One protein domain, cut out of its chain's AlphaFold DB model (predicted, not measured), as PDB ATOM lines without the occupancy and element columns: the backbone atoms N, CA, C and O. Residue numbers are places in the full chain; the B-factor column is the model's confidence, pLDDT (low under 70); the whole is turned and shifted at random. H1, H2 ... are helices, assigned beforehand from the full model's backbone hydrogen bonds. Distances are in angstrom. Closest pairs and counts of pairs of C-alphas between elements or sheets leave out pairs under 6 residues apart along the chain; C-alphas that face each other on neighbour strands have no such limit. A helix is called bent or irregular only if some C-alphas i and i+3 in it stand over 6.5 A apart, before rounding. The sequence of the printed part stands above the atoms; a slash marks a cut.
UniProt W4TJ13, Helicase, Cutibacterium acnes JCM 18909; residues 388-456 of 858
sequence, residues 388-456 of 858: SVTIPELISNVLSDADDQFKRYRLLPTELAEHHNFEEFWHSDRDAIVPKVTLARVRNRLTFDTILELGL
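What this domain is: This is residues 388 to 456 of the 858 residues of the protein "Helicase" of Cutibacterium acnes JCM 18909 (UniProt W4TJ13). One long helix, H5, runs the length of the domain; H1 crosses it steeply over its later part, and three short helices, H2, H3 and H4, gather toward the end where H5 begins. Among these short helices H4 packs on residues 438 to 442 of H5, H2 packs on H4, and the first and last printed residues lie toward the other end of the domain. The printed part has 69 residues with five named helices, H1 to H5 in order along the chain, and no named strand; its class is all helix. It is compact, with a radius of gyration of the C-alphas of 11.7 A, and its rounded outline spans 31 by 23 by 21 A.

How they stand to each other: H1, residues 391 to 400, touches residues 443 to 451 alone of H5, residues 436 to 454. Their closest C-alphas, of Ile 395 and Thr 447, are 6.6 A apart, and the two helices run opposite ways at a steep tilt of 54 degrees. H2, residues 405 to 410, is close to H1 but not clearly touching, the closest C-alphas being those of Leu 399 and Arg 408 at 7.9 A. H3, residues 414 to 417, is close to H2 but not clearly touching, with the C-alphas of Tyr 409 and Ala 417 closest at 6.4 A. H4, residues 423 to 427, touches H2, and the closest C-alphas, of Arg 408 and Trp 426, are 4.9 A apart. H3 and H4 only just touch, and only at the corner by their link, with 3 pairs of C-alphas within 8 A; the closest, of Ala 417 and Glu 423, are 5.4 A apart. H4 touches residues 438 to 442 alone of H5, with the C-alphas of Phe 425 and Thr 438 closest at 6.5 A. H1 is apart from H3 and H4, and H5 is apart from H2 and H3. In H1, H2, H4 and H5 every O i to N i+4 pair is within hydrogen-bond range; H3 is too short for such a pair, and its 1 pair of O i and N i+3 is within range.

Where its parts are: H1 begins with C-alpha 391 at (102.425, 133.176, 81.925) and is 14.2 A long from first to last C-alpha. H2 measures 8.8 A, H3 5.0 A and H4 6.6 A. H4 is neither bent nor irregular, but only just: C-alphas 423 and 426 are 6.1 A apart. H5, the longest helix, measures 26.5 A, from C-alpha 436 at (120.258, 142.315, 83.022) to C-alpha 454 at (94.377, 137.391, 79.876).

The domain as a whole: The two C-alphas farthest apart, of Ser 388 and His 420, are 35.5 A from each other. The printed part has no cut. The links from H1 to H2, H2 to H3 and H3 to H4 are tight, and the link of 8 residues from H4 to H5 is short. The mean pLDDT of the printed part is 91.2, and no printed residue is under 70.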
ATOM      1  N   SER A 388      99.736 123.337  77.048       94.50
ATOM      2  CA  SER A 388      99.502 124.324  78.097       94.50
ATOM      3  C   SER A 388     100.821 124.882  78.621       94.50
ATOM      4  O   SER A 388     101.724 124.116  78.955       94.50
ATOM      5  N   VAL A 389     100.899 126.206  78.714       97.25
ATOM      6  CA  VAL A 389     102.024 126.948  79.291       97.25
ATOM      7  C   VAL A 389     101.510 127.982  80.286       97.25
ATOM      8  O   VAL A 389     100.404 128.506  80.143       97.25
ATOM      9  N   THR A 390     102.308 128.281  81.301       98.00
ATOM     10  CA  THR A 390     102.048 129.352  82.271       98.00
ATOM     11  C   THR A 390     102.426 130.724  81.703       98.00
ATOM     12  O   THR A 390     103.152 130.815  80.709       98.00
ATOM     13  N   ILE A 391     101.989 131.824  82.335       97.81
ATOM     14  CA  ILE A 391     102.425 133.176  81.925       97.81
ATOM     15  C   ILE A 391     103.963 133.302  81.903       97.81
ATOM     16  O   ILE A 391     104.483 133.772  80.890       97.81
ATOM     17  N   PRO A 392     104.727 132.897  82.939       97.75
ATOM     18  CA  PRO A 392     106.186 133.019  82.902       97.75
ATOM     19  C   PRO A 392     106.853 132.223  81.773       97.75
ATOM     20  O   PRO A 392     107.777 132.733  81.138       97.75
ATOM     21  N   GLU A 393     106.371 131.009  81.490       97.69
ATOM     22  CA  GLU A 393     106.856 130.192  80.368       97.69
ATOM     23  C   GLU A 393     106.537 130.851  79.024       97.69
ATOM     24  O   GLU A 393     107.416 130.954  78.172       97.69
ATOM     25  N   LEU A 394     105.324 131.387  78.858       97.25
ATOM     26  CA  LEU A 394     104.941 132.130  77.659       97.25
ATOM     27  C   LEU A 394     105.860 133.333  77.416       97.25
ATOM     28  O   LEU A 394     106.340 133.524  76.303       97.25
ATOM     29  N   ILE A 395     106.147 134.131  78.449       97.38
ATOM     30  CA  ILE A 395     107.069 135.268  78.314       97.38
ATOM     31  C   ILE A 395     108.484 134.799  77.959       97.38
ATOM     32  O   ILE A 395     109.175 135.477  77.198       97.38
ATOM     33  N   SER A 396     108.920 133.648  78.474       96.00
ATOM     34  CA  SER A 396     110.198 133.053  78.080       96.00
ATOM     35  C   SER A 396     110.219 132.664  76.600       96.00
ATOM     36  O   SER A 396     111.200 132.965  75.923       96.00
ATOM     37  N   ASN A 397     109.146 132.055  76.087       95.31
ATOM     38  CA  ASN A 397     109.021 131.697  74.670       95.31
ATOM     39  C   ASN A 397     109.034 132.948  73.781       95.31
ATOM     40  O   ASN A 397     109.839 133.035  72.865       95.31
ATOM     41  N   VAL A 398     108.237 133.969  74.120       95.00
ATOM     42  CA  VAL A 398     108.185 135.244  73.380       95.00
ATOM     43  C   VAL A 398     109.556 135.921  73.295       95.00
ATOM     44  O   VAL A 398     109.917 136.456  72.250       95.00
ATOM     45  N   LEU A 399     110.319 135.927  74.393       93.75
ATOM     46  CA  LEU A 399     111.668 136.500  74.405       93.75
ATOM     47  C   LEU A 399     112.663 135.641  73.614       93.75
ATOM     48  O   LEU A 399     113.534 136.197  72.953       93.75
ATOM     49  N   SER A 400     112.523 134.313  73.660       92.06
ATOM     50  CA  SER A 400     113.364 133.388  72.894       92.06
ATOM     51  C   SER A 400     113.130 133.497  71.386       92.06
ATOM     52  O   SER A 400     114.082 133.373  70.623       92.06
ATOM     53  N   ASP A 401     111.889 133.747  70.964       90.38
ATOM     54  CA  ASP A 401     111.515 133.913  69.554       90.38
ATOM     55  C   ASP A 401     111.964 135.271  68.979       90.38
ATOM     56  O   ASP A 401     111.949 135.476  67.764       90.38
ATOM     57  N   ALA A 402     112.356 136.224  69.835       90.69
ATOM     58  CA  ALA A 402     112.846 137.544  69.446       90.69
ATOM     59  C   ALA A 402     114.362 137.532  69.159       90.69
ATOM     60  O   ALA A 402     115.171 138.129  69.880       90.69
ATOM     61  N   ASP A 403     114.727 136.840  68.084       87.75
ATOM     62  CA  ASP A 403     116.100 136.583  67.630       87.75
ATOM     63  C   ASP A 403     116.715 137.694  66.753       87.75
ATOM     64  O   ASP A 403     117.907 137.646  66.456       87.75
ATOM     65  N   ASP A 404     115.942 138.722  66.390       89.19
ATOM     66  CA  ASP A 404     116.410 139.871  65.611       89.19
ATOM     67  C   ASP A 404     115.948 141.230  66.175       89.19
ATOM     68  O   ASP A 404     115.103 141.331  67.075       89.19
ATOM     69  N   GLN A 405     116.519 142.304  65.622       90.31
ATOM     70  CA  GLN A 405     116.269 143.691  66.023       90.31
ATOM     71  C   GLN A 405     114.789 144.105  65.889       90.31
ATOM     72  O   GLN A 405     114.238 144.771  66.771       90.31
ATOM     73  N   PHE A 406     114.125 143.706  64.800       89.00
ATOM     74  CA  PHE A 406     112.728 144.034  64.510       89.00
ATOM     75  C   PHE A 406     111.779 143.299  65.448       89.00
ATOM     76  O   PHE A 406     110.864 143.915  66.011       89.00
ATOM     77  N   LYS A 407     112.023 142.004  65.675       90.88
ATOM     78  CA  LYS A 407     111.253 141.188  66.612       90.88
ATOM     79  C   LYS A 407     111.397 141.682  68.044       90.88
ATOM     80  O   LYS A 407     110.405 141.691  68.767       90.88
ATOM     81  N   ARG A 408     112.573 142.165  68.448       91.88
ATOM     82  CA  ARG A 408     112.770 142.803  69.760       91.88
ATOM     83  C   ARG A 408     112.055 144.147  69.855       91.88
ATOM     84  O   ARG A 408     111.336 144.388  70.824       91.88
ATOM     85  N   TYR A 409     112.179 145.004  68.843       91.94
ATOM     86  CA  TYR A 409     111.537 146.322  68.836       91.94
ATOM     87  C   TYR A 409     110.008 146.227  68.958       91.94
ATOM     88  O   TYR A 409     109.391 146.955  69.742       91.94
ATOM     89  N   ARG A 410     109.371 145.287  68.242       91.06
ATOM     90  CA  ARG A 410     107.903 145.138  68.253       91.06
ATOM     91  C   ARG A 410     107.315 144.699  69.601       91.06
ATOM     92  O   ARG A 410     106.125 144.933  69.809       91.06
ATOM     93  N   LEU A 411     108.119 144.128  70.507       92.50
ATOM     94  CA  LEU A 411     107.693 143.733  71.859       92.50
ATOM     95  C   LEU A 411     107.381 144.924  72.769       92.50
ATOM     96  O   LEU A 411     106.692 144.765  73.775       92.50
ATOM     97  N   LEU A 412     107.897 146.112  72.448       91.62
ATOM     98  CA  LEU A 412     107.753 147.294  73.287       91.62
ATOM     99  C   LEU A 412     106.771 148.309  72.681       91.62
ATOM    100  O   LEU A 412     106.725 148.506  71.463       91.62
ATOM    101  N   PRO A 413     105.991 149.032  73.504       88.31
ATOM    102  CA  PRO A 413     105.329 150.267  73.084       88.31
ATOM    103  C   PRO A 413     106.352 151.261  72.536       88.31
ATOM    104  O   PRO A 413     107.477 151.301  73.024       88.31
ATOM    105  N   THR A 414     105.973 152.075  71.551       84.06
ATOM    106  CA  THR A 414     106.916 152.935  70.813       84.06
ATOM    107  C   THR A 414     107.566 153.934  71.765       84.06
ATOM    108  O   THR A 414     108.774 154.132  71.738       84.06
ATOM    109  N   GLU A 415     106.785 154.456  72.713       84.62
ATOM    110  CA  GLU A 415     107.270 155.383  73.735       84.62
ATOM    111  C   GLU A 415     108.260 154.735  74.713       84.62
ATOM    112  O   GLU A 415     109.031 155.441  75.357       84.62
ATOM    113  N   LEU A 416     108.211 153.406  74.876       89.56
ATOM    114  CA  LEU A 416     109.183 152.669  75.681       89.56
ATOM    115  C   LEU A 416     110.388 152.243  74.853       89.56
ATOM    116  O   LEU A 416     111.492 152.334  75.367       89.56
ATOM    117  N   ALA A 417     110.202 151.822  73.603       88.12
ATOM    118  CA  ALA A 417     111.300 151.429  72.724       88.12
ATOM    119  C   ALA A 417     112.321 152.568  72.541       88.12
ATOM    120  O   ALA A 417     113.520 152.318  72.542       88.12
ATOM    121  N   GLU A 418     111.851 153.815  72.474       85.75
ATOM    122  CA  GLU A 418     112.682 155.028  72.356       85.75
ATOM    123  C   GLU A 418     113.216 155.550  73.704       85.75
ATOM    124  O   GLU A 418     113.923 156.555  73.767       85.75
ATOM    125  N   HIS A 419     112.852 154.922  74.823       90.88
ATOM    126  CA  HIS A 419     113.267 155.379  76.142       90.88
ATOM    127  C   HIS A 419     114.631 154.776  76.517       90.88
ATOM    128  O   HIS A 419     114.792 153.560  76.503       90.88
ATOM    129  N   HIS A 420     115.573 155.602  76.991       89.38
ATOM    130  CA  HIS A 420     116.950 155.194  77.352       89.38
ATOM    131  C   HIS A 420     117.055 153.939  78.247       89.38
ATOM    132  O   HIS A 420     118.009 153.180  78.168       89.38
ATOM    133  N   ASN A 421     116.065 153.698  79.113       91.31
ATOM    134  CA  ASN A 421     115.997 152.507  79.976       91.31
ATOM    135  C   ASN A 421     115.695 151.177  79.260       91.31
ATOM    136  O   ASN A 421     115.729 150.141  79.930       91.31
ATOM    137  N   PHE A 422     115.318 151.222  77.984       92.88
ATOM    138  CA  PHE A 422     114.818 150.102  77.183       92.88
ATOM    139  C   PHE A 422     115.474 150.020  75.804       92.88
ATOM    140  O   PHE A 422     115.476 148.944  75.221       92.88
ATOM    141  N   GLU A 423     116.019 151.122  75.290       90.12
ATOM    142  CA  GLU A 423     116.565 151.222  73.934       90.12
ATOM    143  C   GLU A 423     117.612 150.135  73.618       90.12
ATOM    144  O   GLU A 423     117.561 149.477  72.581       90.12
ATOM    145  N   GLU A 424     118.501 149.843  74.571       90.12
ATOM    146  CA  GLU A 424     119.529 148.800  74.432       90.12
ATOM    147  C   GLU A 424     118.963 147.386  74.220       90.12
ATOM    148  O   GLU A 424     119.673 146.520  73.714       90.12
ATOM    149  N   PHE A 425     117.704 147.127  74.600       91.69
ATOM    150  CA  PHE A 425     117.083 145.811  74.429       91.69
ATOM    151  C   PHE A 425     117.007 145.398  72.965       91.69
ATOM    152  O   PHE A 425     117.261 144.235  72.649       91.69
ATOM    153  N   TRP A 426     116.624 146.337  72.100       91.38
ATOM    154  CA  TRP A 426     116.375 146.053  70.698       91.38
ATOM    155  C   TRP A 426     117.566 146.394  69.812       91.38
ATOM    156  O   TRP A 426     117.664 145.783  68.767       91.38
ATOM    157  N   HIS A 427     118.506 147.258  70.215       87.50
ATOM    158  CA  HIS A 427     119.748 147.501  69.453       87.50
ATOM    159  C   HIS A 427     120.680 146.286  69.347       87.50
ATOM    160  O   HIS A 427     121.551 146.255  68.483       87.50
ATOM    161  N   SER A 428     120.528 145.299  70.232       77.56
ATOM    162  CA  SER A 428     121.291 144.048  70.199       77.56
ATOM    163  C   SER A 428     120.385 142.873  69.846       77.56
ATOM    164  O   SER A 428     119.304 142.730  70.410       77.56
ATOM    165  N   ASP A 429     120.866 141.986  68.979       70.44
ATOM    166  CA  ASP A 429     120.219 140.723  68.596       70.44
ATOM    167  C   ASP A 429     120.370 139.622  69.667       70.44
ATOM    168  O   ASP A 429     119.651 138.624  69.660       70.44
ATOM    169  N   ARG A 430     121.286 139.801  70.632       72.06
ATOM    170  CA  ARG A 430     121.633 138.795  71.648       72.06
ATOM    171  C   ARG A 430     121.381 139.264  73.074       72.06
ATOM    172  O   ARG A 430     121.981 140.231  73.541       72.06
ATOM    173  N   ASP A 431     120.644 138.455  73.832       74.06
ATOM    174  CA  ASP A 431     120.399 138.663  75.269       74.06
ATOM    175  C   ASP A 431     121.675 138.778  76.104       74.06
ATOM    176  O   ASP A 431     121.706 139.520  77.080       74.06
ATOM    177  N   ALA A 432     122.744 138.075  75.719       73.44
ATOM    178  CA  ALA A 432     124.021 138.116  76.432       73.44
ATOM    179  C   ALA A 432     124.672 139.513  76.446       73.44
ATOM    180  O   ALA A 432     125.503 139.786  77.311       73.44
ATOM    181  N   ILE A 433     124.308 140.373  75.490       80.31
ATOM    182  CA  ILE A 433     124.841 141.732  75.339       80.31
ATOM    183  C   ILE A 433     123.959 142.742  76.090       80.31
ATOM    184  O   ILE A 433     124.461 143.743  76.600       80.31
ATOM    185  N   VAL A 434     122.658 142.464  76.222       85.62
ATOM    186  CA  VAL A 434     121.700 143.370  76.866       85.62
ATOM    187  C   VAL A 434     121.895 143.378  78.390       85.62
ATOM    188  O   VAL A 434     121.936 142.314  79.021       85.62
ATOM    189  N   PRO A 435     121.941 144.552  79.050       90.19
ATOM    190  CA  PRO A 435     122.051 144.600  80.501       90.19
ATOM    191  C   PRO A 435     120.899 143.881  81.208       90.19
ATOM    192  O   PRO A 435     119.722 144.069  80.896       90.19
ATOM    193  N   LYS A 436     121.233 143.107  82.248       91.69
ATOM    194  CA  LYS A 436     120.258 142.315  83.022       91.69
ATOM    195  C   LYS A 436     119.093 143.150  83.564       91.69
ATOM    196  O   LYS A 436     117.970 142.660  83.640       91.69
ATOM    197  N   VAL A 437     119.352 144.406  83.932       92.75
ATOM    198  CA  VAL A 437     118.325 145.341  84.419       92.75
ATOM    199  C   VAL A 437     117.326 145.687  83.312       92.75
ATOM    200  O   VAL A 437     116.122 145.702  83.560       92.75
ATOM    201  N   THR A 438     117.805 145.921  82.090       92.81
ATOM    202  CA  THR A 438     116.975 146.201  80.912       92.81
ATOM    203  C   THR A 438     116.105 144.991  80.573       92.81
ATOM    204  O   THR A 438     114.887 145.129  80.476       92.81
ATOM    205  N   LEU A 439     116.685 143.784  80.531       92.19
ATOM    206  CA  LEU A 439     115.926 142.540  80.326       92.19
ATOM    207  C   LEU A 439     114.846 142.328  81.398       92.19
ATOM    208  O   LEU A 439     113.717 141.961  81.077       92.19
ATOM    209  N   ALA A 440     115.157 142.601  82.669       93.75
ATOM    210  CA  ALA A 440     114.181 142.498  83.753       93.75
ATOM    211  C   ALA A 440     113.011 143.485  83.581       93.75
ATOM    212  O   ALA A 440     111.858 143.112  83.797       93.75
ATOM    213  N   ARG A 441     113.279 144.722  83.141       95.38
ATOM    214  CA  ARG A 441     112.234 145.718  82.845       95.38
ATOM    215  C   ARG A 441     111.337 145.277  81.690       95.38
ATOM    216  O   ARG A 441     110.118 145.364  81.813       95.38
ATOM    217  N   VAL A 442     111.924 144.776  80.600       95.31
ATOM    218  CA  VAL A 442     111.179 144.248  79.443       95.31
ATOM    219  C   VAL A 442     110.303 143.071  79.871       95.31
ATOM    220  O   VAL A 442     109.105 143.070  79.597       95.31
ATOM    221  N   ARG A 443     110.859 142.114  80.626       96.06
ATOM    222  CA  ARG A 443     110.112 140.963  81.149       96.06
ATOM    223  C   ARG A 443     108.940 141.390  82.031       96.06
ATOM    224  O   ARG A 443     107.830 140.911  81.812       96.06
ATOM    225  N   ASN A 444     109.152 142.299  82.984       95.62
ATOM    226  CA  ASN A 444     108.078 142.817  83.841       95.62
ATOM    227  C   ASN A 444     106.988 143.499  83.008       95.62
ATOM    228  O   ASN A 444     105.798 143.278  83.225       95.62
ATOM    229  N   ARG A 445     107.384 144.287  82.003       95.75
ATOM    230  CA  ARG A 445     106.435 144.953  81.115       95.75
ATOM    231  C   ARG A 445     105.583 143.961  80.320       95.75
ATOM    232  O   ARG A 445     104.361 144.098  80.321       95.75
ATOM    233  N   LEU A 446     106.210 142.977  79.678       96.38
ATOM    234  CA  LEU A 446     105.516 141.951  78.894       96.38
ATOM    235  C   LEU A 446     104.618 141.074  79.770       96.38
ATOM    236  O   LEU A 446     103.484 140.782  79.394       96.38
ATOM    237  N   THR A 447     105.095 140.712  80.964       97.56
ATOM    238  CA  THR A 447     104.308 139.966  81.955       97.56
ATOM    239  C   THR A 447     103.050 140.744  82.323       97.56
ATOM    240  O   THR A 447     101.953 140.193  82.296       97.56
ATOM    241  N   PHE A 448     103.178 142.043  82.609       97.19
ATOM    242  CA  PHE A 448     102.034 142.869  82.976       97.19
ATOM    243  C   PHE A 448     101.049 143.082  81.818       97.19
ATOM    244  O   PHE A 448      99.841 142.990  82.029       97.19
ATOM    245  N   ASP A 449     101.526 143.321  80.592       95.75
ATOM    246  CA  ASP A 449     100.642 143.434  79.423       95.75
ATOM    247  C   ASP A 449      99.896 142.111  79.150       95.75
ATOM    248  O   ASP A 449      98.696 142.131  78.866       95.75
ATOM    249  N   THR A 450     100.558 140.967  79.352       97.12
ATOM    250  CA  THR A 450      99.948 139.627  79.253       97.12
ATOM    251  C   THR A 450      98.897 139.400  80.340       97.12
ATOM    252  O   THR A 450      97.788 138.958  80.045       97.12
ATOM    253  N   ILE A 451      99.180 139.784  81.589       97.38
ATOM    254  CA  ILE A 451      98.205 139.755  82.693       97.38
ATOM    255  C   ILE A 451      96.962 140.589  82.358       97.38
ATOM    256  O   ILE A 451      95.833 140.180  82.639       97.38
ATOM    257  N   LEU A 452      97.141 141.763  81.746       95.44
ATOM    258  CA  LEU A 452      96.014 142.596  81.342       95.44
ATOM    259  C   LEU A 452      95.192 141.949  80.222       95.44
ATOM    260  O   LEU A 452      93.967 141.955  80.336       95.44
ATOM    261  N   GLU A 453      95.829 141.397  79.185       95.38
ATOM    262  CA  GLU A 453      95.160 140.719  78.061       95.38
ATOM    263  C   GLU A 453      94.380 139.477  78.524       95.38
ATOM    264  O   GLU A 453      93.215 139.317  78.160       95.38
ATOM    265  N   LEU A 454      94.973 138.644  79.385       95.94
ATOM    266  CA  LEU A 454      94.377 137.391  79.876       95.94
ATOM    267  C   LEU A 454      93.450 137.573  81.092       95.94
ATOM    268  O   LEU A 454      92.737 136.646  81.479       95.94
ATOM    269  N   GLY A 455      93.451 138.758  81.705       95.62
ATOM    270  CA  GLY A 455      92.683 139.084  82.905       95.62
ATOM    271  C   GLY A 455      91.686 140.214  82.670       95.62
ATOM    272  O   GLY A 455      90.615 140.007  82.100       95.62
ATOM    273  N   LEU A 456      92.034 141.429  83.102       92.69
ATOM    274  CA  LEU A 456      91.141 142.600  83.124       92.69
ATOM    275  C   LEU A 456      90.513 142.935  81.762       92.69
ATOM    276  O   LEU A 456      89.391 143.461  81.704       92.69
TER     277      LEU A 456